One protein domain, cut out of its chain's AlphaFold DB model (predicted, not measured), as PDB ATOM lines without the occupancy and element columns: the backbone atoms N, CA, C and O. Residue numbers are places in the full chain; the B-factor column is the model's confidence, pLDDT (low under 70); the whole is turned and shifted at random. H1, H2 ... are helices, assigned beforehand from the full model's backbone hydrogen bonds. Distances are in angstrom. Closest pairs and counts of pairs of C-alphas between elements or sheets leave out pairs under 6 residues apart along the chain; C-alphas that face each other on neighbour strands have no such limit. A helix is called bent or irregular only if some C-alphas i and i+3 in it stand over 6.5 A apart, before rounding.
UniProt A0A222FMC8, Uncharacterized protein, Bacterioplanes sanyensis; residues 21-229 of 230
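Overview. This is residues 21 to 229 of the 230 residues of an uncharacterized protein of Bacterioplanes sanyensis (UniProt A0A222FMC8). Eight helices run up and down side by side in one bundle, built as two groups of four: H1, H2, H3 and H5 make one, H6, H7, H8 and H9 the other. H1 and H6, side by side in the middle, join the two groups, and the short H4 packs on residues 37 to 41 of H1 at one end of the bundle. The printed part has 209 residues with nine named helices, H1 to H9 in order, and no named strand; the class is all helix. It is compact, with a radius of gyration of the C-alphas of 16.4 A and spans of 46 by 40 by 30 A.

Along the chain. Find C-alpha 21 at (-22.024, 24.163, 45.485); from there H1, residues 21 to 42, runs 31.5 A to C-alpha 42 at (-52.664, 30.224, 41.530). H2, residues 47 to 67, covers 30.4 A, and H3, residues 72 to 87, covers 22.6 A. Next come H4, residues 89 to 93, and H5, residues 100 to 121, which is 32.5 A long. H6, residues 128 to 155, is the longest helix, at 40.5 A. H7, residues 165 to 178, is only just irregular: C-alphas 174 and 177 are 6.7 A apart. H8, residues 181 to 199, has a kink of 29 degrees near residue 190. H9, residues 204 to 227, runs 35.3 A to C-alpha 227 at (-26.031, 9.401, 47.785).

Arrangement. Begin at the two hubs, H1 and H6, which touch and run the same way at a shallow tilt of 21 degrees; their closest C-alphas, Ala 35 and Ala 145, are 4.2 A apart. From H1, look to H2: they form a hairpin with a shallow tilt of 24 degrees, and the closest C-alphas, Asp 36 and Leu 53, are 5.1 A apart. H3 touches H5, with the closest C-alphas, Ala 77 and Leu 111, 5.2 A apart. H5 and H6 only just touch, with 3 pairs of C-alphas within 8 A, through residue 101 of H5 alone. On from H6, H7 forms a hairpin with it, the closest C-alphas being Ala 139 and Phe 172 at 4.9 A. H8 and H9 are a hairpin too, with Val 194 and Val 210 closest at 5.7 A between C-alphas. H2 and H8 are among the pairs that stay apart. Every O i to N i+4 pair is within hydrogen-bond range in H1, H3, H4 and H6; the figures are 16 of 17 in H2, 17 of 18 in H5, 8 of 10 in H7, 12 of 15 in H8 and 19 of 20 in H9.

Size, cuts and confidence. The two C-alphas farthest apart, those of Ala 96 and Ser 125, are 46.6 A apart. The printed part has no cut, and no link is long. Look for pLDDT under 70 at residues 156 to 163, 200 to 205 and 228 to 229; the mean of the printed part of this model is 88.7.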
ATOM      1  N   SER A  21     -20.889  25.039  45.177       92.25
ATOM      2  CA  SER A  21     -22.024  24.163  45.485       92.25
ATOM      3  C   SER A  21     -23.031  24.835  46.421       92.25
ATOM      4  O   SER A  21     -24.238  24.711  46.211       92.25
ATOM      5  N   ASP A  22     -22.552  25.578  47.420       92.94
ATOM      6  CA  ASP A  22     -23.415  26.257  48.387       92.94
ATOM      7  C   ASP A  22     -24.228  27.376  47.733       92.94
ATOM      8  O   ASP A  22     -25.414  27.535  48.028       92.94
ATOM      9  N   LEU A  23     -23.605  28.119  46.815       95.38
ATOM     10  CA  LEU A  23     -24.268  29.170  46.046       95.38
ATOM     11  C   LEU A  23     -25.280  28.610  45.045       95.38
ATOM     12  O   LEU A  23     -26.359  29.176  44.902       95.38
ATOM     13  N   LEU A  24     -24.971  27.497  44.372       95.75
ATOM     14  CA  LEU A  24     -25.907  26.854  43.443       95.75
ATOM     15  C   LEU A  24     -27.127  26.282  44.171       95.75
ATOM     16  O   LEU A  24     -28.254  26.442  43.705       95.75
ATOM     17  N   LEU A  25     -26.927  25.639  45.327       96.06
ATOM     18  CA  LEU A  25     -28.045  25.157  46.139       96.06
ATOM     19  C   LEU A  25     -28.912  26.323  46.627       96.06
ATOM     20  O   LEU A  25     -30.140  26.240  46.575       96.06
ATOM     21  N   PHE A  26     -28.282  27.417  47.056       97.62
ATOM     22  CA  PHE A  26     -28.994  28.623  47.451       97.62
ATOM     23  C   PHE A  26     -29.807  29.224  46.294       97.62
ATOM     24  O   PHE A  26     -30.979  29.545  46.473       97.62
ATOM     25  N   GLU A  27     -29.237  29.289  45.089       97.62
ATOM     26  CA  GLU A  27     -29.932  29.742  43.879       97.62
ATOM     27  C   GLU A  27     -31.152  28.883  43.545       97.62
ATOM     28  O   GLU A  27     -32.241  29.410  43.301       97.62
ATOM     29  N   ALA A  28     -31.006  27.557  43.585       97.94
ATOM     30  CA  ALA A  28     -32.123  26.648  43.369       97.94
ATOM     31  C   ALA A  28     -33.258  26.905  44.378       97.94
ATOM     32  O   ALA A  28     -34.430  26.960  44.004       97.94
ATOM     33  N   LEU A  29     -32.925  27.114  45.655       98.25
ATOM     34  CA  LEU A  29     -33.902  27.420  46.700       98.25
ATOM     35  C   LEU A  29     -34.555  28.799  46.512       98.25
ATOM     36  O   LEU A  29     -35.767  28.924  46.705       98.25
ATOM     37  N   ALA A  30     -33.798  29.806  46.073       97.50
ATOM     38  CA  ALA A  30     -34.319  31.133  45.754       97.50
ATOM     39  C   ALA A  30     -35.353  31.070  44.615       97.50
ATOM     40  O   ALA A  30     -36.488  31.529  44.784       97.50
ATOM     41  N   HIS A  31     -35.034  30.401  43.503       97.12
ATOM     42  CA  HIS A  31     -35.995  30.182  42.416       97.12
ATOM     43  C   HIS A  31     -37.209  29.371  42.868       97.12
ATOM     44  O   HIS A  31     -38.353  29.721  42.563       97.12
ATOM     45  N   ARG A  32     -36.990  28.329  43.673       96.56
ATOM     46  CA  ARG A  32     -38.085  27.540  44.235       96.56
ATOM     47  C   ARG A  32     -39.007  28.380  45.124       96.56
ATOM     48  O   ARG A  32     -40.215  28.162  45.099       96.56
ATOM     49  N   SER A  33     -38.483  29.362  45.860       96.44
ATOM     50  CA  SER A  33     -39.310  30.272  46.664       96.44
ATOM     51  C   SER A  33     -40.258  31.099  45.789       96.44
ATOM     52  O   SER A  33     -41.436  31.231  46.117       96.44
ATOM     53  N   THR A  34     -39.787  31.554  44.622       94.50
ATOM     54  CA  THR A  34     -40.609  32.259  43.623       94.50
ATOM     55  C   THR A  34     -41.695  31.357  43.057       94.50
ATOM     56  O   THR A  34     -42.861  31.754  42.984       94.50
ATOM     57  N   ALA A  35     -41.335  30.126  42.689       93.44
ATOM     58  CA  ALA A  35     -42.283  29.122  42.225       93.44
ATOM     59  C   ALA A  35     -43.376  28.852  43.275       93.44
ATOM     60  O   ALA A  35     -44.569  28.871  42.970       93.44
ATOM     61  N   ASP A  36     -42.978  28.638  44.525       94.75
ATOM     62  CA  ASP A  36     -43.893  28.285  45.604       94.75
ATOM     63  C   ASP A  36     -44.794  29.466  45.999       94.75
ATOM     64  O   ASP A  36     -45.996  29.273  46.182       94.75
ATOM     65  N   ALA A  37     -44.268  30.694  46.026       92.94
ATOM     66  CA  ALA A  37     -45.063  31.910  46.217       92.94
ATOM     67  C   ALA A  37     -46.057  32.139  45.064       92.94
ATOM     68  O   ALA A  37     -47.214  32.487  45.297       92.94
ATOM     69  N   SER A  38     -45.653  31.861  43.822       90.81
ATOM     70  CA  SER A  38     -46.550  31.926  42.661       90.81
ATOM     71  C   SER A  38     -47.668  30.875  42.748       90.81
ATOM     72  O   SER A  38     -48.817  31.147  42.402       90.81
ATOM     73  N   LEU A  39     -47.380  29.677  43.270       90.12
ATOM     74  CA  LEU A  39     -48.397  28.642  43.494       90.12
ATOM     75  C   LEU A  39     -49.440  29.044  44.538       90.12
ATOM     76  O   LEU A  39     -50.607  28.696  44.358       90.12
ATOM     77  N   ILE A  40     -49.052  29.773  45.591       90.69
ATOM     78  CA  ILE A  40     -50.003  30.331  46.566       90.69
ATOM     79  C   ILE A  40     -51.056  31.172  45.848       90.69
ATOM     80  O   ILE A  40     -52.245  30.981  46.095       90.69
ATOM     81  N   PHE A  41     -50.635  32.032  44.921       86.94
ATOM     82  CA  PHE A  41     -51.544  32.856  44.126       86.94
ATOM     83  C   PHE A  41     -52.459  32.004  43.231       86.94
ATOM     84  O   PHE A  41     -53.680  32.131  43.283       86.94
ATOM     85  N   LEU A  42     -51.891  31.069  42.458       85.81
ATOM     86  CA  LEU A  42     -52.664  30.224  41.530       85.81
ATOM     87  C   LEU A  42     -53.675  29.305  42.224       85.81
ATOM     88  O   LEU A  42     -54.642  28.873  41.598       85.81
ATOM     89  N   ARG A  43     -53.436  28.957  43.491       85.38
ATOM     90  CA  ARG A  43     -54.246  27.990  44.248       85.38
ATOM     91  C   ARG A  43     -54.946  28.586  45.458       85.38
ATOM     92  O   ARG A  43     -55.378  27.841  46.333       85.38
ATOM     93  N   GLN A  44     -55.050  29.911  45.506       84.56
ATOM     94  CA  GLN A  44     -55.767  30.634  46.553       84.56
ATOM     95  C   GLN A  44     -55.302  30.250  47.971       84.56
ATOM     96  O   GLN A  44     -56.088  30.062  48.896       84.56
ATOM     97  N   GLY A  45     -53.989  30.062  48.128       82.00
ATOM     98  CA  GLY A  45     -53.352  29.758  49.405       82.00
ATOM     99  C   GLY A  45     -53.726  28.416  50.025       82.00
ATOM    100  O   GLY A  45     -53.772  28.333  51.255       82.00
ATOM    101  N   ASP A  46     -53.955  27.377  49.215       89.62
ATOM    102  CA  ASP A  46     -54.178  26.022  49.724       89.62
ATOM    103  C   ASP A  46     -53.078  25.576  50.713       89.62
ATOM    104  O   ASP A  46     -51.904  25.949  50.600       89.62
ATOM    105  N   GLY A  47     -53.462  24.755  51.694       90.44
ATOM    106  CA  GLY A  47     -52.571  24.361  52.789       90.44
ATOM    107  C   GLY A  47     -51.296  23.637  52.339       90.44
ATOM    108  O   GLY A  47     -50.244  23.831  52.947       90.44
ATOM    109  N   LEU A  48     -51.348  22.860  51.250       90.06
ATOM    110  CA  LEU A  48     -50.172  22.154  50.728       90.06
ATOM    111  C   LEU A  48     -49.181  23.132  50.094       90.06
ATOM    112  O   LEU A  48     -47.972  22.970  50.254       90.06
ATOM    113  N   SER A  49     -49.674  24.143  49.381       90.69
ATOM    114  CA  SER A  49     -48.826  25.192  48.810       90.69
ATOM    115  C   SER A  49     -48.172  26.036  49.910       90.69
ATOM    116  O   SER A  49     -46.978  26.316  49.818       90.69
ATOM    117  N   ARG A  50     -48.895  26.345  50.999       93.62
ATOM    118  CA  ARG A  50     -48.343  27.057  52.175       93.62
ATOM    119  C   ARG A  50     -47.248  26.264  52.876       93.62
ATOM    120  O   ARG A  50     -46.160  26.790  53.094       93.62
ATOM    121  N   GLN A  51     -47.513  24.995  53.179       94.50
ATOM    122  CA  GLN A  51     -46.532  24.112  53.815       94.50
ATOM    123  C   GLN A  51     -45.261  23.994  52.970       94.50
ATOM    124  O   GLN A  51     -44.146  24.029  53.488       94.50
ATOM    125  N   ARG A  52     -45.429  23.864  51.653       92.94
ATOM    126  CA  ARG A  52     -44.314  23.762  50.718       92.94
ATOM    127  C   ARG A  52     -43.474  25.036  50.684       92.94
ATOM    128  O   ARG A  52     -42.258  24.930  50.804       92.94
ATOM    129  N   LEU A  53     -44.106  26.204  50.560       95.94
ATOM    130  CA  LEU A  53     -43.401  27.482  50.599       95.94
ATOM    131  C   LEU A  53     -42.621  27.628  51.908       95.94
ATOM    132  O   LEU A  53     -41.438  27.937  51.871       95.94
ATOM    133  N   GLN A  54     -43.243  27.327  53.051       97.00
ATOM    134  CA  GLN A  54     -42.571  27.393  54.347       97.00
ATOM    135  C   GLN A  54     -41.335  26.485  54.409       97.00
ATOM    136  O   GLN A  54     -40.284  26.919  54.872       97.00
ATOM    137  N   ALA A  55     -41.432  25.249  53.910       96.69
ATOM    138  CA  ALA A  55     -40.288  24.341  53.851       96.69
ATOM    139  C   ALA A  55     -39.155  24.891  52.966       96.69
ATOM    140  O   ALA A  55     -37.987  24.794  53.336       96.69
ATOM    141  N   THR A  56     -39.491  25.494  51.822       97.62
ATOM    142  CA  THR A  56     -38.513  26.137  50.935       97.62
ATOM    143  C   THR A  56     -37.850  27.344  51.600       97.62
ATOM    144  O   THR A  56     -36.631  27.461  51.534       97.62
ATOM    145  N   LEU A  57     -38.620  28.211  52.271       97.62
ATOM    146  CA  LEU A  57     -38.086  29.380  52.980       97.62
ATOM    147  C   LEU A  57     -37.122  28.968  54.101       97.62
ATOM    148  O   LEU A  57     -36.043  29.536  54.196       97.62
ATOM    149  N   LEU A  58     -37.475  27.950  54.894       97.94
ATOM    150  CA  LEU A  58     -36.605  27.442  55.961       97.94
ATOM    151  C   LEU A  58     -35.302  26.849  55.412       97.94
ATOM    152  O   LEU A  58     -34.228  27.183  55.895       97.94
ATOM    153  N   ALA A  59     -35.378  26.023  54.364       97.00
ATOM    154  CA  ALA A  59     -34.179  25.466  53.738       97.00
ATOM    155  C   ALA A  59     -33.270  26.562  53.148       97.00
ATOM    156  O   ALA A  59     -32.047  26.469  53.221       97.00
ATOM    157  N   ALA A  60     -33.863  27.609  52.572       97.44
ATOM    158  CA  ALA A  60     -33.128  28.760  52.063       97.44
ATOM    159  C   ALA A  60     -32.514  29.608  53.189       97.44
ATOM    160  O   ALA A  60     -31.393  30.081  53.027       97.44
ATOM    161  N   ASP A  61     -33.193  29.760  54.330       97.75
ATOM    162  CA  ASP A  61     -32.646  30.415  55.526       97.75
ATOM    163  C   ASP A  61     -31.413  29.672  56.059       97.75
ATOM    164  O   ASP A  61     -30.384  30.301  56.327       97.75
ATOM    165  N   ASP A  62     -31.493  28.341  56.156       96.19
ATOM    166  CA  ASP A  62     -30.375  27.493  56.577       96.19
ATOM    167  C   ASP A  62     -29.186  27.639  55.618       96.19
ATOM    168  O   ASP A  62     -28.049  27.856  56.049       96.19
ATOM    169  N   GLN A  63     -29.444  27.609  54.308       95.56
ATOM    170  CA  GLN A  63     -28.401  27.764  53.300       95.56
ATOM    171  C   GLN A  63     -27.801  29.182  53.292       95.56
ATOM    172  O   GLN A  63     -26.582  29.340  53.229       95.56
ATOM    173  N   ALA A  64     -28.621  30.227  53.426       95.50
ATOM    174  CA  ALA A  64     -28.156  31.611  53.528       95.50
ATOM    175  C   ALA A  64     -27.273  31.828  54.767       95.50
ATOM    176  O   ALA A  64     -26.314  32.601  54.727       95.50
ATOM    177  N   ALA A  65     -27.552  31.134  55.876       94.25
ATOM    178  CA  ALA A  65     -26.727  31.218  57.075       94.25
ATOM    179  C   ALA A  65     -25.285  30.738  56.831       94.25
ATOM    180  O   ALA A  65     -24.360  31.340  57.384       94.25
ATOM    181  N   LEU A  66     -25.083  29.730  55.973       92.19
ATOM    182  CA  LEU A  66     -23.752  29.251  55.573       92.19
ATOM    183  C   LEU A  66     -22.989  30.294  54.747       92.19
ATOM    184  O   LEU A  66     -21.774  30.432  54.884       92.19
ATOM    185  N   LEU A  67     -23.710  31.068  53.934       93.19
ATOM    186  CA  LEU A  67     -23.141  32.087  53.049       93.19
ATOM    187  C   LEU A  67     -22.822  33.404  53.769       93.19
ATOM    188  O   LEU A  67     -22.045  34.203  53.258       93.19
ATOM    189  N   ARG A  68     -23.370  33.635  54.970       93.44
ATOM    190  CA  ARG A  68     -23.330  34.934  55.671       93.44
ATOM    191  C   ARG A  68     -21.941  35.539  55.842       93.44
ATOM    192  O   ARG A  68     -21.827  36.761  55.815       93.44
ATOM    193  N   ARG A  69     -20.912  34.725  56.094       90.94
ATOM    194  CA  ARG A  69     -19.557  35.260  56.305       90.94
ATOM    195  C   ARG A  69     -18.976  35.829  55.015       90.94
ATOM    196  O   ARG A  69     -18.326  36.867  55.066       90.94
ATOM    197  N   ASP A  70     -19.189  35.130  53.908       90.31
ATOM    198  CA  ASP A  70     -18.488  35.403  52.655       90.31
ATOM    199  C   ASP A  70     -19.334  36.289  51.722       90.31
ATOM    200  O   ASP A  70     -18.778  37.054  50.946       90.31
ATOM    201  N   TRP A  71     -20.665  36.237  51.863       92.69
ATOM    202  CA  TRP A  71     -21.648  36.964  51.052       92.69
ATOM    203  C   TRP A  71     -22.751  37.603  51.922       92.69
ATOM    204  O   TRP A  71     -23.925  37.228  51.822       92.69
ATOM    205  N   PRO A  72     -22.427  38.536  52.836       92.56
ATOM    206  CA  PRO A  72     -23.422  39.134  53.726       92.56
ATOM    207  C   PRO A  72     -24.506  39.930  52.980       92.56
ATOM    208  O   PRO A  72     -25.657  39.931  53.416       92.56
ATOM    209  N   GLU A  73     -24.176  40.563  51.854       91.12
ATOM    210  CA  GLU A  73     -25.113  41.290  50.988       91.12
ATOM    211  C   GLU A  73     -26.165  40.341  50.410       91.12
ATOM    212  O   GLU A  73     -27.359  40.637  50.440       91.12
ATOM    213  N   LEU A  74     -25.740  39.144  49.998       92.62
ATOM    214  CA  LEU A  74     -26.635  38.114  49.485       92.62
ATOM    215  C   LEU A  74     -27.657  37.668  50.541       92.62
ATOM    216  O   LEU A  74     -28.840  37.485  50.249       92.62
ATOM    217  N   VAL A  75     -27.221  37.543  51.798       93.88
ATOM    218  CA  VAL A  75     -28.120  37.236  52.919       93.88
ATOM    219  C   VAL A  75     -29.108  38.376  53.168       93.88
ATOM    220  O   VAL A  75     -30.260  38.116  53.510       93.88
ATOM    221  N   GLN A  76     -28.705  39.635  52.980       93.88
ATOM    222  CA  GLN A  76     -29.622  40.774  53.093       93.88
ATOM    223  C   GLN A  76     -30.667  40.775  51.973       93.88
ATOM    224  O   GLN A  76     -31.856  40.925  52.262       93.88
ATOM    225  N   ALA A  77     -30.255  40.543  50.724       94.44
ATOM    226  CA  ALA A  77     -31.166  40.428  49.585       94.44
ATOM    227  C   ALA A  77     -32.169  39.280  49.777       94.44
ATOM    228  O   ALA A  77     -33.371  39.446  49.550       94.44
ATOM    229  N   TRP A  78     -31.702  38.139  50.299       97.12
ATOM    230  CA  TRP A  78     -32.561  37.019  50.676       97.12
ATOM    231  C   TRP A  78     -33.607  37.422  51.714       97.12
ATOM    232  O   TRP A  78     -34.798  37.194  51.514       97.12
ATOM    233  N   GLN A  79     -33.183  38.057  52.810       96.44
ATOM    234  CA  GLN A  79     -34.095  38.468  53.877       96.44
ATOM    235  C   GLN A  79     -35.125  39.495  53.396       96.44
ATOM    236  O   GLN A  79     -36.281  39.433  53.818       96.44
ATOM    237  N   ALA A  80     -34.752  40.394  52.481       95.25
ATOM    238  CA  ALA A  80     -35.692  41.318  51.852       95.25
ATOM    239  C   ALA A  80     -36.760  40.568  51.034       95.25
ATOM    240  O   ALA A  80     -37.953  40.816  51.211       95.25
ATOM    241  N   SER A  81     -36.342  39.615  50.197       95.50
ATOM    242  CA  SER A  81     -37.246  38.777  49.399       95.50
ATOM    243  C   SER A  81     -38.178  37.925  50.274       95.50
ATOM    244  O   SER A  81     -39.401  37.959  50.126       95.50
ATOM    245  N   ARG A  82     -37.613  37.238  51.271       96.19
ATOM    246  CA  ARG A  82     -38.340  36.441  52.267       96.19
ATOM    247  C   ARG A  82     -39.385  37.273  53.014       96.19
ATOM    248  O   ARG A  82     -40.540  36.866  53.107       96.19
ATOM    249  N   THR A  83     -38.995  38.445  53.515       96.25
ATOM    250  CA  THR A  83     -39.891  39.353  54.249       96.25
ATOM    251  C   THR A  83     -41.043  39.820  53.368       96.25
ATOM    252  O   THR A  83     -42.192  39.821  53.809       96.25
ATOM    253  N   PHE A  84     -40.757  40.175  52.111       94.88
ATOM    254  CA  PHE A  84     -41.794  40.540  51.152       94.88
ATOM    255  C   PHE A  84     -42.804  39.399  50.959       94.88
ATOM    256  O   PHE A  84     -44.009  39.635  51.065       94.88
ATOM    257  N   ILE A  85     -42.332  38.168  50.731       94.06
ATOM    258  CA  ILE A  85     -43.205  36.996  50.558       94.06
ATOM    259  C   ILE A  85     -44.110  36.807  51.779       94.06
ATOM    260  O   ILE A  85     -45.320  36.667  51.619       94.06
ATOM    261  N   GLU A  86     -43.553  36.827  52.991       94.12
ATOM    262  CA  GLU A  86     -44.321  36.606  54.222       94.12
ATOM    263  C   GLU A  86     -45.384  37.681  54.456       94.12
ATOM    264  O   GLU A  86     -46.532  37.360  54.765       94.12
ATOM    265  N   GLN A  87     -45.029  38.953  54.266       93.38
ATOM    266  CA  GLN A  87     -45.949  40.074  54.472       93.38
ATOM    267  C   GLN A  87     -47.089  40.100  53.449       93.38
ATOM    268  O   GLN A  87     -48.172  40.600  53.749       93.38
ATOM    269  N   ASN A  88     -46.865  39.548  52.254       91.06
ATOM    270  CA  ASN A  88     -47.826  39.576  51.153       91.06
ATOM    271  C   ASN A  88     -48.501  38.219  50.903       91.06
ATOM    272  O   ASN A  88     -49.250  38.073  49.939       91.06
ATOM    273  N   LEU A  89     -48.288  37.229  51.772       87.00
ATOM    274  CA  LEU A  89     -48.787  35.871  51.564       87.00
ATOM    275  C   LEU A  89     -50.319  35.799  51.546       87.00
ATOM    276  O   LEU A  89     -50.894  35.100  50.713       87.00
ATOM    277  N   GLU A  90     -50.992  36.560  52.413       88.75
ATOM    278  CA  GLU A  90     -52.458  36.654  52.405       88.75
ATOM    279  C   GLU A  90     -52.989  37.455  51.215       88.75
ATOM    280  O   GLU A  90     -54.056  37.146  50.686       88.75
ATOM    281  N   ILE A  91     -52.241  38.456  50.748       85.81
ATOM    282  CA  ILE A  91     -52.591  39.205  49.535       85.81
ATOM    283  C   ILE A  91     -52.546  38.266  48.324       85.81
ATOM    284  O   ILE A  91     -53.493  38.232  47.535       85.81
ATOM    285  N   ALA A  92     -51.492  37.450  48.226       83.56
ATOM    286  CA  ALA A  92     -51.347  36.434  47.194       83.56
ATOM    287  C   ALA A  92     -52.450  35.369  47.282       83.56
ATOM    288  O   ALA A  92     -53.093  35.070  46.280       83.56
ATOM    289  N   ALA A  93     -52.715  34.834  48.479       85.62
ATOM    290  CA  ALA A  93     -53.719  33.791  48.695       85.62
ATOM    291  C   ALA A  93     -55.143  34.240  48.338       85.62
ATOM    292  O   ALA A  93     -55.931  33.443  47.842       85.62
ATOM    293  N   ASN A  94     -55.474  35.511  48.560       83.50
ATOM    294  CA  ASN A  94     -56.799  36.044  48.250       83.50
ATOM    295  C   ASN A  94     -56.911  36.606  46.825       83.50
ATOM    296  O   ASN A  94     -57.981  37.097  46.465       83.50
ATOM    297  N   ASN A  95     -55.833  36.567  46.028       74.88
ATOM    298  CA  ASN A  95     -55.742  37.268  44.742       74.88
ATOM    299  C   ASN A  95     -56.208  38.738  44.867       74.88
ATOM    300  O   ASN A  95     -56.988  39.247  44.064       74.88
ATOM    301  N   ALA A  96     -55.798  39.392  45.958       74.69
ATOM    302  CA  ALA A  96     -56.343  40.683  46.370       74.69
ATOM    303  C   ALA A  96     -55.605  41.882  45.750       74.69
ATOM    304  O   ALA A  96     -56.113  43.001  45.806       74.69
ATOM    305  N   ASP A  97     -54.423  41.661  45.166       78.75
ATOM    306  CA  ASP A  97     -53.623  42.706  44.525       78.75
ATOM    307  C   ASP A  97     -52.921  42.185  43.265       78.75
ATOM    308  O   ASP A  97     -52.039  41.325  43.319       78.75
ATOM    309  N   VAL A  98     -53.274  42.774  42.123       75.06
ATOM    310  CA  VAL A  98     -52.657  42.497  40.816       75.06
ATOM    311  C   VAL A  98     -51.200  42.961  40.728       75.06
ATOM    312  O   VAL A  98     -50.495  42.582  39.799       75.06
ATOM    313  N   ARG A  99     -50.721  43.781  41.674       81.81
ATOM    314  CA  ARG A  99     -49.318  44.217  41.762       81.81
ATOM    315  C   ARG A  99     -48.423  43.209  42.469       81.81
ATOM    316  O   ARG A  99     -47.205  43.340  42.374       81.81
ATOM    317  N   PHE A 100     -48.989  42.209  43.149       85.00
ATOM    318  CA  PHE A 100     -48.204  41.184  43.835       85.00
ATOM    319  C   PHE A 100     -47.175  40.503  42.911       85.00
ATOM    320  O   PHE A 100     -46.004  40.492  43.290       85.00
ATOM    321  N   PRO A 101     -47.536  40.013  41.702       83.31
ATOM    322  CA  PRO A 101     -46.566  39.420  40.781       83.31
ATOM    323  C   PRO A 101     -45.412  40.371  40.439       83.31
ATOM    324  O   PRO A 101     -44.253  39.985  40.533       83.31
ATOM    325  N   VAL A 102     -45.715  41.632  40.118       83.75
ATOM    326  CA  VAL A 102     -44.708  42.637  39.733       83.75
ATOM    327  C   VAL A 102     -43.745  42.938  40.883       83.75
ATOM    328  O   VAL A 102     -42.534  43.002  40.688       83.75
ATOM    329  N   ASN A 103     -44.271  43.100  42.096       87.19
ATOM    330  CA  ASN A 103     -43.444  43.372  43.269       87.19
ATOM    331  C   ASN A 103     -42.607  42.146  43.669       87.19
ATOM    332  O   ASN A 103     -41.447  42.302  44.049       87.19
ATOM    333  N   LEU A 104     -43.168  40.934  43.544       88.25
ATOM    334  CA  LEU A 104     -42.436  39.685  43.748       88.25
ATOM    335  C   LEU A 104     -41.235  39.607  42.803       88.25
ATOM    336  O   LEU A 104     -40.128  39.353  43.267       88.25
ATOM    337  N   ASP A 105     -41.434  39.874  41.511       87.94
ATOM    338  CA  ASP A 105     -40.349  39.878  40.526       87.94
ATOM    339  C   ASP A 105     -39.259  40.889  40.896       87.94
ATOM    340  O   ASP A 105     -38.092  40.521  40.965       87.94
ATOM    341  N   GLY A 106     -39.620  42.121  41.268       87.56
ATOM    342  CA  GLY A 106     -38.643  43.137  41.676       87.56
ATOM    343  C   GLY A 106     -37.721  42.688  42.819       87.56
ATOM    344  O   GLY A 106     -36.504  42.864  42.741       87.56
ATOM    345  N   HIS A 107     -38.278  42.060  43.860       90.00
ATOM    346  CA  HIS A 107     -37.483  41.517  44.969       90.00
ATOM    347  C   HIS A 107     -36.625  40.312  44.556       90.00
ATOM    348  O   HIS A 107     -35.507  40.153  45.048       90.00
ATOM    349  N   GLN A 108     -37.128  39.471  43.654       90.25
ATOM    350  CA  GLN A 108     -36.439  38.261  43.212       90.25
ATOM    351  C   GLN A 108     -35.312  38.568  42.222       90.25
ATOM    352  O   GLN A 108     -34.227  38.019  42.362       90.25
ATOM    353  N   GLN A 109     -35.508  39.496  41.282       90.50
ATOM    354  CA  GLN A 109     -34.462  39.915  40.343       90.50
ATOM    355  C   GLN A 109     -33.260  40.535  41.062       90.50
ATOM    356  O   GLN A 109     -32.122  40.262  40.688       90.50
ATOM    357  N   ALA A 110     -33.500  41.325  42.116       90.12
ATOM    358  CA  ALA A 110     -32.425  41.859  42.951       90.12
ATOM    359  C   ALA A 110     -31.606  40.728  43.597       90.12
ATOM    360  O   ALA A 110     -30.385  40.701  43.475       90.12
ATOM    361  N   LEU A 111     -32.286  39.746  44.196       95.62
ATOM    362  CA  LEU A 111     -31.640  38.567  44.767       95.62
ATOM    363  C   LEU A 111     -30.854  37.766  43.716       95.62
ATOM    364  O   LEU A 111     -29.709  37.399  43.957       95.62
ATOM    365  N   TYR A 112     -31.437  37.498  42.547       94.56
ATOM    366  CA  TYR A 112     -30.774  36.725  41.492       94.56
ATOM    367  C   TYR A 112     -29.533  37.428  40.943       94.56
ATOM    368  O   TYR A 112     -28.531  36.768  40.668       94.56
ATOM    369  N   ALA A 113     -29.570  38.756  40.814       92.62
ATOM    370  CA  ALA A 113     -28.407  39.531  40.399       92.62
ATOM    371  C   ALA A 113     -27.238  39.359  41.384       92.62
ATOM    372  O   ALA A 113     -26.113  39.091  40.951       92.62
ATOM    373  N   ASP A 114     -27.512  39.428  42.688       94.12
ATOM    374  CA  ASP A 114     -26.498  39.245  43.730       94.12
ATOM    375  C   ASP A 114     -25.952  37.807  43.755       94.12
ATOM    376  O   ASP A 114     -24.747  37.602  43.909       94.12
ATOM    377  N   ILE A 115     -26.803  36.798  43.519       95.31
ATOM    378  CA  ILE A 115     -26.369  35.395  43.391       95.31
ATOM    379  C   ILE A 115     -25.392  35.229  42.227       95.31
ATOM    380  O   ILE A 115     -24.333  34.621  42.391       95.31
ATOM    381  N   VAL A 116     -25.729  35.768  41.051       92.25
ATOM    382  CA  VAL A 116     -24.876  35.671  39.858       92.25
ATOM    383  C   VAL A 116     -23.520  36.329  40.111       92.25
ATOM    384  O   VAL A 116     -22.490  35.770  39.731       92.25
ATOM    385  N   GLN A 117     -23.495  37.487  40.776       92.31
ATOM    386  CA  GLN A 117     -22.242  38.149  41.143       92.31
ATOM    387  C   GLN A 117     -21.408  37.313  42.120       92.31
ATOM    388  O   GLN A 117     -20.205  37.161  41.903       92.31
ATOM    389  N   ALA A 118     -22.031  36.729  43.147       92.75
ATOM    390  CA  ALA A 118     -21.345  35.864  44.106       92.75
ATOM    391  C   ALA A 118     -20.737  34.626  43.425       92.75
ATOM    392  O   ALA A 118     -19.581  34.285  43.666       92.75
ATOM    393  N   GLN A 119     -21.466  33.986  42.506       91.62
ATOM    394  CA  GLN A 119     -20.971  32.821  41.763       91.62
ATOM    395  C   GLN A 119     -19.785  33.138  40.847       91.62
ATOM    396  O   GLN A 119     -18.904  32.302  40.683       91.62
ATOM    397  N   GLN A 120     -19.720  34.336  40.260       89.62
ATOM    398  CA  GLN A 120     -18.575  34.745  39.432       89.62
ATOM    399  C   GLN A 120     -17.275  34.881  40.235       89.62
ATOM    400  O   GLN A 120     -16.188  34.828  39.664       89.62
ATOM    401  N   GLN A 121     -17.392  35.093  41.544       87.00
ATOM    402  CA  GLN A 121     -16.271  35.310  42.454       87.00
ATOM    403  C   GLN A 121     -15.943  34.069  43.295       87.00
ATOM    404  O   GLN A 121     -14.899  34.031  43.948       87.00
ATOM    405  N   ALA A 122     -16.822  33.067  43.300       86.19
ATOM    406  CA  ALA A 122     -16.680  31.875  44.111       86.19
ATOM    407  C   ALA A 122     -15.661  30.887  43.535       86.19
ATOM    408  O   ALA A 122     -15.488  30.745  42.321       86.19
ATOM    409  N   ASP A 123     -15.002  30.157  44.434       80.31
ATOM    410  CA  ASP A 123     -14.126  29.069  44.027       80.31
ATOM    411  C   ASP A 123     -14.944  27.929  43.403       80.31
ATOM    412  O   ASP A 123     -15.832  27.342  44.028       80.31
ATOM    413  N   SER A 124     -14.617  27.616  42.150       77.81
ATOM    414  CA  SER A 124     -15.212  26.519  41.381       77.81
ATOM    415  C   SER A 124     -14.546  25.167  41.672       77.81
ATOM    416  O   SER A 124     -14.867  24.162  41.026       77.81
ATOM    417  N   SER A 125     -13.605  25.114  42.619       73.06
ATOM    418  CA  SER A 125     -13.044  23.865  43.111       73.06
ATOM    419  C   SER A 125     -14.128  23.056  43.835       73.06
ATOM    420  O   SER A 125     -14.851  23.532  44.707       73.06
ATOM    421  N   GLY A 126     -14.325  21.813  43.402       74.00
ATOM    422  CA  GLY A 126     -15.411  20.990  43.915       74.00
ATOM    423  C   GLY A 126     -15.604  19.702  43.133       74.00
ATOM    424  O   GLY A 126     -15.029  19.496  42.057       74.00
ATOM    425  N   ASN A 127     -16.433  18.817  43.687       87.06
ATOM    426  CA  ASN A 127     -16.837  17.592  43.014       87.06
ATOM    427  C   ASN A 127     -17.643  17.952  41.755       87.06
ATOM    428  O   ASN A 127     -18.780  18.412  41.840       87.06
ATOM    429  N   GLN A 128     -17.057  17.714  40.580       89.31
ATOM    430  CA  GLN A 128     -17.655  18.068  39.288       89.31
ATOM    431  C   GLN A 128     -19.027  17.420  39.070       89.31
ATOM    432  O   GLN A 128     -19.914  18.036  38.486       89.31
ATOM    433  N   GLN A 129     -19.236  16.204  39.580       90.56
ATOM    434  CA  GLN A 129     -20.527  15.527  39.481       90.56
ATOM    435  C   GLN A 129     -21.582  16.199  40.372       90.56
ATOM    436  O   GLN A 129     -22.731  16.346  39.958       90.56
ATOM    437  N   GLN A 130     -21.197  16.636  41.575       92.38
ATOM    438  CA  GLN A 130     -22.075  17.403  42.461       92.38
ATOM    439  C   GLN A 130     -22.451  18.748  41.831       92.38
ATOM    440  O   GLN A 130     -23.630  19.093  41.792       92.38
ATOM    441  N   LEU A 131     -21.468  19.469  41.286       92.81
ATOM    442  CA  LEU A 131     -21.687  20.743  40.603       92.81
ATOM    443  C   LEU A 131     -22.620  20.580  39.398       92.81
ATOM    444  O   LEU A 131     -23.568  21.346  39.271       92.81
ATOM    445  N   ALA A 132     -22.428  19.546  38.574       94.19
ATOM    446  CA  ALA A 132     -23.309  19.260  37.442       94.19
ATOM    447  C   ALA A 132     -24.758  18.974  37.881       94.19
ATOM    448  O   ALA A 132     -25.708  19.463  37.268       94.19
ATOM    449  N   MET A 133     -24.944  18.207  38.961       96.31
ATOM    450  CA  MET A 133     -26.273  17.943  39.526       96.31
ATOM    451  C   MET A 133     -26.929  19.214  40.074       96.31
ATOM    452  O   MET A 133     -28.115  19.431  39.833       96.31
ATOM    453  N   LEU A 134     -26.174  20.068  40.767       96.31
ATOM    454  CA  LEU A 134     -26.676  21.341  41.283       96.31
ATOM    455  C   LEU A 134     -27.003  22.329  40.160       96.31
ATOM    456  O   LEU A 134     -28.055  22.947  40.203       96.31
ATOM    457  N   GLN A 135     -26.188  22.410  39.108       95.75
ATOM    458  CA  GLN A 135     -26.488  23.213  37.915       95.75
ATOM    459  C   GLN A 135     -27.777  22.750  37.226       95.75
ATOM    460  O   GLN A 135     -28.616  23.575  36.864       95.75
ATOM    461  N   ALA A 136     -27.969  21.434  37.080       97.44
ATOM    462  CA  ALA A 136     -29.214  20.884  36.550       97.44
ATOM    463  C   ALA A 136     -30.409  21.198  37.465       97.44
ATOM    464  O   ALA A 136     -31.479  21.546  36.975       97.44
ATOM    465  N   LEU A 137     -30.242  21.111  38.788       98.00
ATOM    466  CA  LEU A 137     -31.284  21.485  39.742       98.00
ATOM    467  C   LEU A 137     -31.649  22.969  39.616       98.00
ATOM    468  O   LEU A 137     -32.820  23.290  39.452       98.00
ATOM    469  N   THR A 138     -30.663  23.862  39.627       97.19
ATOM    470  CA  THR A 138     -30.864  25.305  39.476       97.19
ATOM    471  C   THR A 138     -31.606  25.638  38.188       97.19
ATOM    472  O   THR A 138     -32.601  26.359  38.224       97.19
ATOM    473  N   ALA A 139     -31.181  25.076  37.053       96.31
ATOM    474  CA  ALA A 139     -31.844  25.313  35.775       96.31
ATOM    475  C   ALA A 139     -33.298  24.802  35.774       96.31
ATOM    476  O   ALA A 139     -34.186  25.463  35.239       96.31
ATOM    477  N   LEU A 140     -33.571  23.666  36.428       97.00
ATOM    478  CA  LEU A 140     -34.937  23.171  36.609       97.00
ATOM    479  C   LEU A 140     -35.787  24.151  37.427       97.00
ATOM    480  O   LEU A 140     -36.921  24.440  37.045       97.00
ATOM    481  N   GLU A 141     -35.261  24.672  38.539       96.62
ATOM    482  CA  GLU A 141     -35.992  25.637  39.367       96.62
ATOM    483  C   GLU A 141     -36.209  26.970  38.643       96.62
ATOM    484  O   GLU A 141     -37.285  27.547  38.779       96.62
ATOM    485  N   GLN A 142     -35.260  27.419  37.813       94.56
ATOM    486  CA  GLN A 142     -35.425  28.592  36.944       94.56
ATOM    487  C   GLN A 142     -36.607  28.425  35.985       94.56
ATOM    488  O   GLN A 142     -37.469  29.302  35.913       94.56
ATOM    489  N   VAL A 143     -36.693  27.278  35.301       92.75
ATOM    490  CA  VAL A 143     -37.817  26.957  34.404       92.75
ATOM    491  C   VAL A 143     -39.140  26.980  35.166       92.75
ATOM    492  O   VAL A 143     -40.114  27.576  34.710       92.75
ATOM    493  N   VAL A 144     -39.192  26.340  36.337       92.62
ATOM    494  CA  VAL A 144     -40.422  26.239  37.134       92.62
ATOM    495  C   VAL A 144     -40.849  27.601  37.679       92.62
ATOM    496  O   VAL A 144     -42.036  27.926  37.623       92.62
ATOM    497  N   ALA A 145     -39.906  28.400  38.180       92.50
ATOM    498  CA  ALA A 145     -40.158  29.751  38.664       92.50
ATOM    499  C   ALA A 145     -40.694  30.645  37.545       92.50
ATOM    500  O   ALA A 145     -41.757  31.239  37.711       92.50
ATOM    501  N   GLY A 146     -40.018  30.666  36.390       89.75
ATOM    502  CA  GLY A 146     -40.448  31.431  35.221       89.75
ATOM    503  C   GLY A 146     -41.834  31.006  34.740       89.75
ATOM    504  O   GLY A 146     -42.715  31.844  34.570       89.75
ATOM    505  N   TYR A 147     -42.078  29.699  34.610       88.69
ATOM    506  CA  TYR A 147     -43.362  29.174  34.145       88.69
ATOM    507  C   TYR A 147     -44.522  29.536  35.078       88.69
ATOM    508  O   TYR A 147     -45.590  29.953  34.623       88.69
ATOM    509  N   LEU A 148     -44.338  29.401  36.392       89.12
ATOM    510  CA  LEU A 148     -45.380  29.751  37.358       89.12
ATOM    511  C   LEU A 148     -45.584  31.263  37.452       89.12
ATOM    512  O   LEU A 148     -46.730  31.702  37.534       89.12
ATOM    513  N   TYR A 149     -44.506  32.043  37.360       86.94
ATOM    514  CA  TYR A 149     -44.563  33.497  37.277       86.94
ATOM    515  C   TYR A 149     -45.344  33.974  36.041       86.94
ATOM    516  O   TYR A 149     -46.235  34.821  36.134       86.94
ATOM    517  N   PHE A 150     -45.070  33.388  34.875       85.81
ATOM    518  CA  PHE A 150     -45.814  33.667  33.650       85.81
ATOM    519  C   PHE A 150     -47.311  33.394  33.844       85.81
ATOM    520  O   PHE A 150     -48.150  34.247  33.552       85.81
ATOM    521  N   ASN A 151     -47.656  32.243  34.430       84.88
ATOM    522  CA  ASN A 151     -49.050  31.878  34.677       84.88
ATOM    523  C   ASN A 151     -49.752  32.835  35.659       84.88
ATOM    524  O   ASN A 151     -50.893  33.208  35.393       84.88
ATOM    525  N   ILE A 152     -49.117  33.277  36.758       83.69
ATOM    526  CA  ILE A 152     -49.763  34.247  37.672       83.69
ATOM    527  C   ILE A 152     -50.015  35.598  37.004       83.69
ATOM    528  O   ILE A 152     -51.012  36.238  37.319       83.69
ATOM    529  N   ASN A 153     -49.168  36.019  36.061       80.50
ATOM    530  CA  ASN A 153     -49.374  37.266  35.327       80.50
ATOM    531  C   ASN A 153     -50.525  37.140  34.326       80.50
ATOM    532  O   ASN A 153     -51.436  37.965  34.354       80.50
ATOM    533  N   ILE A 154     -50.551  36.070  33.522       78.44
ATOM    534  CA  ILE A 154     -51.639  35.818  32.566       78.44
ATOM    535  C   ILE A 154     -52.990  35.689  33.285       78.44
ATOM    536  O   ILE A 154     -53.959  36.340  32.894       78.44
ATOM    537  N   PHE A 155     -53.067  34.906  34.368       72.62
ATOM    538  CA  PHE A 155     -54.303  34.769  35.149       72.62
ATOM    539  C   PHE A 155     -54.625  36.010  35.998       72.62
ATOM    540  O   PHE A 155     -55.791  36.245  36.308       72.62
ATOM    541  N   GLY A 156     -53.622  36.820  36.341       66.94
ATOM    542  CA  GLY A 156     -53.768  38.111  37.018       66.94
ATOM    543  C   GLY A 156     -54.162  39.270  36.093       66.94
ATOM    544  O   GLY A 156     -54.321  40.393  36.567       66.94
ATOM    545  N   GLY A 157     -54.330  39.022  34.787       64.75
ATOM    546  CA  GLY A 157     -54.738  40.033  33.805       64.75
ATOM    547  C   GLY A 157     -53.603  40.929  33.297       64.75
ATOM    548  O   GLY A 157     -53.873  41.962  32.685       64.75
ATOM    549  N   LEU A 158     -52.345  40.547  33.533       69.00
ATOM    550  CA  LEU A 158     -51.157  41.230  33.027       69.00
ATOM    551  C   LEU A 158     -50.600  40.494  31.803       69.00
ATOM    552  O   LEU A 158     -50.467  39.271  31.791       69.00
ATOM    553  N   SER A 159     -50.239  41.255  30.769       62.34
ATOM    554  CA  SER A 159     -49.480  40.724  29.635       62.34
ATOM    555  C   SER A 159     -47.993  40.859  29.936       62.34
ATOM    556  O   SER A 159     -47.499  41.976  30.100       62.34
ATOM    557  N   VAL A 160     -47.288  39.734  30.016       66.06
ATOM    558  CA  VAL A 160     -45.834  39.688  30.198       66.06
ATOM    559  C   VAL A 160     -45.205  38.926  29.038       66.06
ATOM    560  O   VAL A 160     -45.711  37.886  28.620       66.06
ATOM    561  N   THR A 161     -44.112  39.453  28.491       58.53
ATOM    562  CA  THR A 161     -43.286  38.732  27.517       58.53
ATOM    563  C   THR A 161     -42.335  37.810  28.258       58.53
ATOM    564  O   THR A 161     -41.538  38.277  29.069       58.53
ATOM    565  N   ASP A 162     -42.418  36.514  27.973       61.81
ATOM    566  CA  ASP A 162     -41.489  35.527  28.505       61.81
ATOM    567  C   ASP A 162     -40.186  35.535  27.702       61.81
ATOM    568  O   ASP A 162     -40.172  35.248  26.507       61.81
ATOM    569  N   ASN A 163     -39.091  35.890  28.366       58.47
ATOM    570  CA  ASN A 163     -37.739  35.841  27.820       58.47
ATOM    571  C   ASN A 163     -36.777  35.014  28.687       58.47
ATOM    572  O   ASN A 163     -35.580  35.012  28.413       58.47
ATOM    573  N   THR A 164     -37.262  34.334  29.735       73.31
ATOM    574  CA  THR A 164     -36.385  33.631  30.693       73.31
ATOM    575  C   THR A 164     -36.635  32.130  30.772       73.31
ATOM    576  O   THR A 164     -35.689  31.393  31.063       73.31
ATOM    577  N   ILE A 165     -37.848  31.643  30.469       84.81
ATOM    578  CA  ILE A 165     -38.160  30.205  30.530       84.81
ATOM    579  C   ILE A 165     -37.365  29.438  29.472       84.81
ATOM    580  O   ILE A 165     -36.779  28.404  29.789       84.81
ATOM    581  N   GLU A 166     -37.296  29.952  28.239       84.62
ATOM    582  CA  GLU A 166     -36.558  29.322  27.135       84.62
ATOM    583  C   GLU A 166     -35.065  29.187  27.462       84.62
ATOM    584  O   GLU A 166     -34.522  28.085  27.440       84.62
ATOM    585  N   THR A 167     -34.415  30.271  27.893       87.81
ATOM    586  CA  THR A 167     -32.999  30.232  28.292       87.81
ATOM    587  C   THR A 167     -32.749  29.265  29.455       87.81
ATOM    588  O   THR A 167     -31.740  28.560  29.476       87.81
ATOM    589  N   ALA A 168     -33.651  29.193  30.437       90.81
ATOM    590  CA  ALA A 168     -33.532  28.235  31.536       90.81
ATOM    591  C   ALA A 168     -33.722  26.779  31.064       90.81
ATOM    592  O   ALA A 168     -33.008  25.878  31.514       90.81
ATOM    593  N   ALA A 169     -34.639  26.547  30.122       91.50
ATOM    594  CA  ALA A 169     -34.887  25.242  29.516       91.50
ATOM    595  C   ALA A 169     -33.677  24.759  28.700       91.50
ATOM    596  O   ALA A 169     -33.272  23.594  28.800       91.50
ATOM    597  N   GLU A 170     -33.036  25.663  27.961       92.19
ATOM    598  CA  GLU A 170     -31.775  25.402  27.269       92.19
ATOM    599  C   GLU A 170     -30.665  25.028  28.255       92.19
ATOM    600  O   GLU A 170     -30.005  24.004  28.069       92.19
ATOM    601  N   LYS A 171     -30.494  25.795  29.344       93.75
ATOM    602  CA  LYS A 171     -29.514  25.484  30.401       93.75
ATOM    603  C   LYS A 171     -29.746  24.098  31.000       93.75
ATOM    604  O   LYS A 171     -28.794  23.333  31.147       93.75
ATOM    605  N   PHE A 172     -30.996  23.742  31.311       96.19
ATOM    606  CA  PHE A 172     -31.313  22.416  31.845       96.19
ATOM    607  C   PHE A 172     -30.934  21.321  30.844       96.19
ATOM    608  O   PHE A 172     -30.263  20.349  31.198       96.19
ATOM    609  N   THR A 173     -31.296  21.508  29.575       95.69
ATOM    610  CA  THR A 173     -30.977  20.577  28.487       95.69
ATOM    611  C   THR A 173     -29.467  20.390  28.321       95.69
ATOM    612  O   THR A 173     -28.998  19.262  28.171       95.69
ATOM    613  N   GLN A 174     -28.699  21.477  28.409       95.88
ATOM    614  CA  GLN A 174     -27.238  21.472  28.324       95.88
ATOM    615  C   GLN A 174     -26.560  20.848  29.552       95.88
ATOM    616  O   GLN A 174     -25.463  20.312  29.419       95.88
ATOM    617  N   ALA A 175     -27.203  20.863  30.723       95.25
ATOM    618  CA  ALA A 175     -26.679  20.233  31.936       95.25
ATOM    619  C   ALA A 175     -26.841  18.700  31.934       95.25
ATOM    620  O   ALA A 175     -26.025  17.984  32.519       95.25
ATOM    621  N   LEU A 176     -27.858  18.163  31.244       96.19
ATOM    622  CA  LEU A 176     -28.172  16.724  31.236       96.19
ATOM    623  C   LEU A 176     -26.985  15.808  30.873       96.19
ATOM    624  O   LEU A 176     -26.825  14.787  31.546       96.19
ATOM    625  N   PRO A 177     -26.155  16.088  29.844       96.31
ATOM    626  CA  PRO A 177     -25.046  15.216  29.459       96.31
ATOM    627  C   PRO A 177     -24.015  14.977  30.566       96.31
ATOM    628  O   PRO A 177     -23.441  13.886  30.589       96.31
ATOM    629  N   ALA A 178     -23.824  15.944  31.470       94.56
ATOM    630  CA  ALA A 178     -22.868  15.886  32.575       94.56
ATOM    631  C   ALA A 178     -23.362  15.056  33.778       94.56
ATOM    632  O   ALA A 178     -22.599  14.788  34.704       94.56
ATOM    633  N   LEU A 179     -24.628  14.624  33.772       95.75
ATOM    634  CA  LEU A 179     -25.218  13.839  34.854       95.75
ATOM    635  C   LEU A 179     -24.896  12.338  34.734       95.75
ATOM    636  O   LEU A 179     -24.725  11.823  33.620       95.75
ATOM    637  N   PRO A 180     -24.905  11.589  35.857       94.56
ATOM    638  CA  PRO A 180     -24.778  10.132  35.846       94.56
ATOM    639  C   PRO A 180     -25.779   9.476  34.895       94.56
ATOM    640  O   PRO A 180     -26.946   9.861  34.851       94.56
ATOM    641  N   ALA A 181     -25.349   8.451  34.154       94.44
ATOM    642  CA  ALA A 181     -26.129   7.887  33.047       94.44
ATOM    643  C   ALA A 181     -27.558   7.461  33.440       94.44
ATOM    644  O   ALA A 181     -28.500   7.728  32.690       94.44
ATOM    645  N   ASN A 182     -27.728   6.844  34.616       93.62
ATOM    646  CA  ASN A 182     -29.039   6.429  35.127       93.62
ATOM    647  C   ASN A 182     -29.937   7.642  35.437       93.62
ATOM    648  O   ASN A 182     -31.054   7.736  34.920       93.62
ATOM    649  N   LEU A 183     -29.424   8.608  36.209       95.94
ATOM    650  CA  LEU A 183     -30.135   9.850  36.518       95.94
ATOM    651  C   LEU A 183     -30.510  10.602  35.233       95.94
ATOM    652  O   LEU A 183     -31.680  10.925  35.026       95.94
ATOM    653  N   ARG A 184     -29.545  10.794  34.327       97.06
ATOM    654  CA  ARG A 184     -29.727  11.448  33.026       97.06
ATOM    655  C   ARG A 184     -30.870  10.827  32.231       97.06
ATOM    656  O   ARG A 184     -31.748  11.549  31.773       97.06
ATOM    657  N   GLN A 185     -30.894   9.501  32.091       96.19
ATOM    658  CA  GLN A 185     -31.923   8.815  31.306       96.19
ATOM    659  C   GLN A 185     -33.326   9.003  31.903       96.19
ATOM    660  O   GLN A 185     -34.302   9.156  31.166       96.19
ATOM    661  N   ARG A 186     -33.447   8.985  33.235       96.38
ATOM    662  CA  ARG A 186     -34.722   9.203  33.936       96.38
ATOM    663  C   ARG A 186     -35.194  10.651  33.803       96.38
ATOM    664  O   ARG A 186     -36.375  10.871  33.533       96.38
ATOM    665  N   LEU A 187     -34.280  11.611  33.947       97.38
ATOM    666  CA  LEU A 187     -34.571  13.036  33.800       97.38
ATOM    667  C   LEU A 187     -34.937  13.394  32.362       97.38
ATOM    668  O   LEU A 187     -35.945  14.056  32.175       97.38
ATOM    669  N   GLN A 188     -34.213  12.899  31.356       96.62
ATOM    670  CA  GLN A 188     -34.492  13.163  29.938       96.62
ATOM    671  C   GLN A 188     -35.933  12.820  29.544       96.62
ATOM    672  O   GLN A 188     -36.603  13.626  28.908       96.62
ATOM    673  N   ARG A 189     -36.444  11.657  29.969       94.00
ATOM    674  CA  ARG A 189     -37.828  11.249  29.660       94.00
ATOM    675  C   ARG A 189     -38.861  12.200  30.264       94.00
ATOM    676  O   ARG A 189     -39.867  12.498  29.632       94.00
ATOM    677  N   LYS A 190     -38.632  12.649  31.502       96.19
ATOM    678  CA  LYS A 190     -39.519  13.608  32.177       96.19
ATOM    679  C   LYS A 190     -39.377  15.009  31.594       96.19
ATOM    680  O   LYS A 190     -40.378  15.697  31.447       96.19
ATOM    681  N   TRP A 191     -38.160  15.392  31.230       95.94
ATOM    682  CA  TRP A 191     -37.850  16.688  30.653       95.94
ATOM    683  C   TRP A 191     -38.531  16.890  29.307       95.94
ATOM    684  O   TRP A 191     -39.232  17.874  29.153       95.94
ATOM    685  N   GLN A 192     -38.455  15.916  28.396       92.00
ATOM    686  CA  GLN A 192     -39.163  15.973  27.106       92.00
ATOM    687  C   GLN A 192     -40.669  16.210  27.271       92.00
ATOM    688  O   GLN A 192     -41.302  16.896  26.471       92.00
ATOM    689  N   PHE A 193     -41.257  15.636  28.319       90.31
ATOM    690  CA  PHE A 193     -42.658  15.856  28.642       90.31
ATOM    691  C   PHE A 193     -42.915  17.264  29.203       90.31
ATOM    692  O   PHE A 193     -43.881  17.901  28.795       90.31
ATOM    693  N   VAL A 194     -42.060  17.753  30.109       91.25
ATOM    694  CA  VAL A 194     -42.151  19.111  30.677       91.25
ATOM    695  C   VAL A 194     -41.954  20.176  29.602       91.25
ATOM    696  O   VAL A 194     -42.784  21.068  29.496       91.25
ATOM    697  N   GLU A 195     -40.910  20.057  28.788       88.19
ATOM    698  CA  GLU A 195     -40.584  20.966  27.687       88.19
ATOM    699  C   GLU A 195     -41.772  21.111  26.734       88.19
ATOM    700  O   GLU A 195     -42.240  22.218  26.478       88.19
ATOM    701  N   LYS A 196     -42.362  19.985  26.314       84.88
ATOM    702  CA  LYS A 196     -43.578  20.000  25.501       84.88
ATOM    703  C   LYS A 196     -44.763  20.656  26.222       84.88
ATOM    704  O   LYS A 196     -45.452  21.479  25.635       84.88
ATOM    705  N   ALA A 197     -44.998  20.311  27.487       83.69
ATOM    706  CA  ALA A 197     -46.121  20.849  28.257       83.69
ATOM    707  C   ALA A 197     -46.007  22.360  28.533       83.69
ATOM    708  O   ALA A 197     -47.028  23.028  28.681       83.69
ATOM    709  N   ILE A 198     -44.784  22.890  28.617       80.44
ATOM    710  CA  ILE A 198     -44.525  24.327  28.736       80.44
ATOM    711  C   ILE A 198     -44.814  25.022  27.401       80.44
ATOM    712  O   ILE A 198     -45.506  26.032  27.406       80.44
ATOM    713  N   LEU A 199     -44.362  24.455  26.274       71.06
ATOM    714  CA  LEU A 199     -44.591  25.005  24.929       71.06
ATOM    715  C   LEU A 199     -46.067  25.001  24.503       71.06
ATOM    716  O   LEU A 199     -46.503  25.910  23.797       71.06
ATOM    717  N   ASP A 200     -46.854  24.029  24.964       67.50
ATOM    718  CA  ASP A 200     -48.291  23.914  24.681       67.50
ATOM    719  C   ASP A 200     -49.151  24.930  25.497       67.50
ATOM    720  O   ASP A 200     -50.309  24.653  25.811       67.50
ATOM    721  N   TYR A 201     -48.580  26.094  25.867       61.94
ATOM    722  CA  TYR A 201     -49.112  27.179  26.718       61.94
ATOM    723  C   TYR A 201     -50.657  27.328  26.741       61.94
ATOM    724  O   TYR A 201     -51.292  27.394  25.693       61.94
ATOM    725  N   ASN A 202     -51.222  27.538  27.950       54.22
ATOM    726  CA  ASN A 202     -52.600  27.995  28.285       54.22
ATOM    727  C   ASN A 202     -53.652  27.007  28.834       54.22
ATOM    728  O   ASN A 202     -54.841  27.169  28.558       54.22
ATOM    729  N   GLN A 203     -53.310  26.068  29.724       56.31
ATOM    730  CA  GLN A 203     -54.344  25.466  30.589       56.31
ATOM    731  C   GLN A 203     -53.888  25.315  32.042       56.31
ATOM    732  O   GLN A 203     -52.776  24.874  32.314       56.31
ATOM    733  N   SER A 204     -54.776  25.598  33.004       59.66
ATOM    734  CA  SER A 204     -54.514  25.398  34.441       59.66
ATOM    735  C   SER A 204     -54.152  23.941  34.790       59.66
ATOM    736  O   SER A 204     -53.465  23.681  35.776       59.66
ATOM    737  N   SER A 205     -54.569  22.975  33.963       60.19
ATOM    738  CA  SER A 205     -54.163  21.566  34.047       60.19
ATOM    739  C   SER A 205     -52.666  21.360  33.770       60.19
ATOM    740  O   SER A 205     -52.038  20.524  34.427       60.19
ATOM    741  N   ALA A 206     -52.069  22.152  32.873       76.56
ATOM    742  CA  ALA A 206     -50.642  22.110  32.565       76.56
ATOM    743  C   ALA A 206     -49.798  22.537  33.777       76.56
ATOM    744  O   ALA A 206     -48.822  21.863  34.098       76.56
ATOM    745  N   VAL A 207     -50.243  23.539  34.549       81.19
ATOM    746  CA  VAL A 207     -49.593  23.945  35.812       81.19
ATOM    747  C   VAL A 207     -49.477  22.780  36.794       81.19
ATOM    748  O   VAL A 207     -48.414  22.549  37.373       81.19
ATOM    749  N   PHE A 208     -50.553  22.010  36.980       82.38
ATOM    750  CA  PHE A 208     -50.531  20.852  37.874       82.38
ATOM    751  C   PHE A 208     -49.550  19.772  37.397       82.38
ATOM    752  O   PHE A 208     -48.784  19.226  38.195       82.38
ATOM    753  N   ILE A 209     -49.584  19.468  36.101       84.50
ATOM    754  CA  ILE A 209     -48.795  18.409  35.473       84.50
ATOM    755  C   ILE A 209     -47.300  18.760  35.452       84.50
ATOM    756  O   ILE A 209     -46.479  17.927  35.851       84.50
ATOM    757  N   VAL A 210     -46.956  19.987  35.047       88.19
ATOM    758  CA  VAL A 210     -45.582  20.509  35.048       88.19
ATOM    759  C   VAL A 210     -45.039  20.474  36.468       88.19
ATOM    760  O   VAL A 210     -44.042  19.795  36.700       88.19
ATOM    761  N   ARG A 211     -45.751  21.058  37.445       88.94
ATOM    762  CA  ARG A 211     -45.353  21.034  38.864       88.94
ATOM    763  C   ARG A 211     -45.062  19.618  39.354       88.94
ATOM    764  O   ARG A 211     -44.004  19.361  39.911       88.94
ATOM    765  N   ARG A 212     -46.001  18.682  39.178       91.00
ATOM    766  CA  ARG A 212     -45.834  17.315  39.696       91.00
ATOM    767  C   ARG A 212     -44.655  16.598  39.037       91.00
ATOM    768  O   ARG A 212     -43.972  15.802  39.680       91.00
ATOM    769  N   THR A 213     -44.430  16.852  37.753       94.06
ATOM    770  CA  THR A 213     -43.325  16.233  37.023       94.06
ATOM    771  C   THR A 213     -41.987  16.810  37.460       94.06
ATOM    772  O   THR A 213     -41.070  16.032  37.722       94.06
ATOM    773  N   THR A 214     -41.886  18.132  37.617       95.06
ATOM    774  CA  THR A 214     -40.661  18.790  38.079       95.06
ATOM    775  C   THR A 214     -40.370  18.505  39.551       95.06
ATOM    776  O   THR A 214     -39.209  18.323  39.896       95.06
ATOM    777  N   ASP A 215     -41.386  18.303  40.398       94.88
ATOM    778  CA  ASP A 215     -41.209  17.787  41.765       94.88
ATOM    779  C   ASP A 215     -40.524  16.421  41.769       94.88
ATOM    780  O   ASP A 215     -39.528  16.215  42.459       94.88
ATOM    781  N   SER A 216     -41.004  15.509  40.924       96.81
ATOM    782  CA  SER A 216     -40.396  14.190  40.777       96.81
ATOM    783  C   SER A 216     -38.968  14.266  40.222       96.81
ATOM    784  O   SER A 216     -38.125  13.469  40.622       96.81
ATOM    785  N   MET A 217     -38.674  15.196  39.308       97.94
ATOM    786  CA  MET A 217     -37.312  15.411  38.795       97.94
ATOM    787  C   MET A 217     -36.382  15.957  39.880       97.94
ATOM    788  O   MET A 217     -35.279  15.443  40.049       97.94
ATOM    789  N   ARG A 218     -36.848  16.941  40.656       97.00
ATOM    790  CA  ARG A 218     -36.131  17.505  41.801       97.00
ATOM    791  C   ARG A 218     -35.766  16.424  42.811       97.00
ATOM    792  O   ARG A 218     -34.609  16.323  43.200       97.00
ATOM    793  N   GLU A 219     -36.730  15.596  43.208       96.44
ATOM    794  CA  GLU A 219     -36.501  14.493  44.147       96.44
ATOM    795  C   GLU A 219     -35.426  13.524  43.647       96.44
ATOM    796  O   GLU A 219     -34.586  13.088  44.430       96.44
ATOM    797  N   MET A 220     -35.401  13.220  42.343       97.06
ATOM    798  CA  MET A 220     -34.348  12.383  41.757       97.06
ATOM    799  C   MET A 220     -32.969  13.021  41.899       97.06
ATOM    800  O   MET A 220     -32.035  12.332  42.297       97.06
ATOM    801  N   ILE A 221     -32.845  14.316  41.600       96.44
ATOM    802  CA  ILE A 221     -31.565  15.027  41.700       96.44
ATOM    803  C   ILE A 221     -31.109  15.109  43.164       96.44
ATOM    804  O   ILE A 221     -29.965  14.782  43.459       96.44
ATOM    805  N   ILE A 222     -32.003  15.473  44.091       93.56
ATOM    806  CA  ILE A 222     -31.692  15.573  45.528       93.56
ATOM    807  C   ILE A 222     -31.292  14.213  46.113       93.56
ATOM    808  O   ILE A 222     -30.346  14.134  46.893       93.56
ATOM    809  N   THR A 223     -31.976  13.133  45.724       93.25
ATOM    810  CA  THR A 223     -31.645  11.780  46.198       93.25
ATOM    811  C   THR A 223     -30.237  11.372  45.765       93.25
ATOM    812  O   THR A 223     -29.470  10.857  46.574       93.25
ATOM    813  N   GLU A 224     -29.876  11.631  44.507       92.56
ATOM    814  CA  GLU A 224     -28.537  11.330  43.983       92.56
ATOM    815  C   GLU A 224     -27.461  12.240  44.596       92.56
ATOM    816  O   GLU A 224     -26.362  11.773  44.884       92.56
ATOM    817  N   LEU A 225     -27.778  13.510  44.876       89.12
ATOM    818  CA  LEU A 225     -26.897  14.414  45.626       89.12
ATOM    819  C   LEU A 225     -26.594  13.878  47.032       89.12
ATOM    820  O   LEU A 225     -25.438  13.904  47.448       89.12
ATOM    821  N   GLY A 226     -27.604  13.362  47.740       84.56
ATOM    822  CA  GLY A 226     -27.430  12.752  49.063       84.56
ATOM    823  C   GLY A 226     -26.638  11.442  49.029       84.56
ATOM    824  O   GLY A 226     -25.852  11.180  49.932       84.56
ATOM    825  N   ALA A 227     -26.791  10.640  47.971       74.38
ATOM    826  CA  ALA A 227     -26.031   9.401  47.785       74.38
ATOM    827  C   ALA A 227     -24.565   9.629  47.364       74.38
ATOM    828  O   ALA A 227     -23.744   8.723  47.489       74.38
ATOM    829  N   ALA A 228     -24.236  10.816  46.845       60.91
ATOM    830  CA  ALA A 228     -22.897  11.180  46.384       60.91
ATOM    831  C   ALA A 228     -21.998  11.790  47.481       60.91
ATOM    832  O   ALA A 228     -20.843  12.119  47.195       60.91
ATOM    833  N   GLN A 229     -22.503  11.959  48.710       55.28
ATOM    834  CA  GLN A 229     -21.696  12.370  49.863       55.28
ATOM    835  C   GLN A 229     -20.934  11.145  50.418       55.28
ATOM    836  O   GLN A 229     -21.579  10.128  50.679       55.28
TER     837      GLN A 229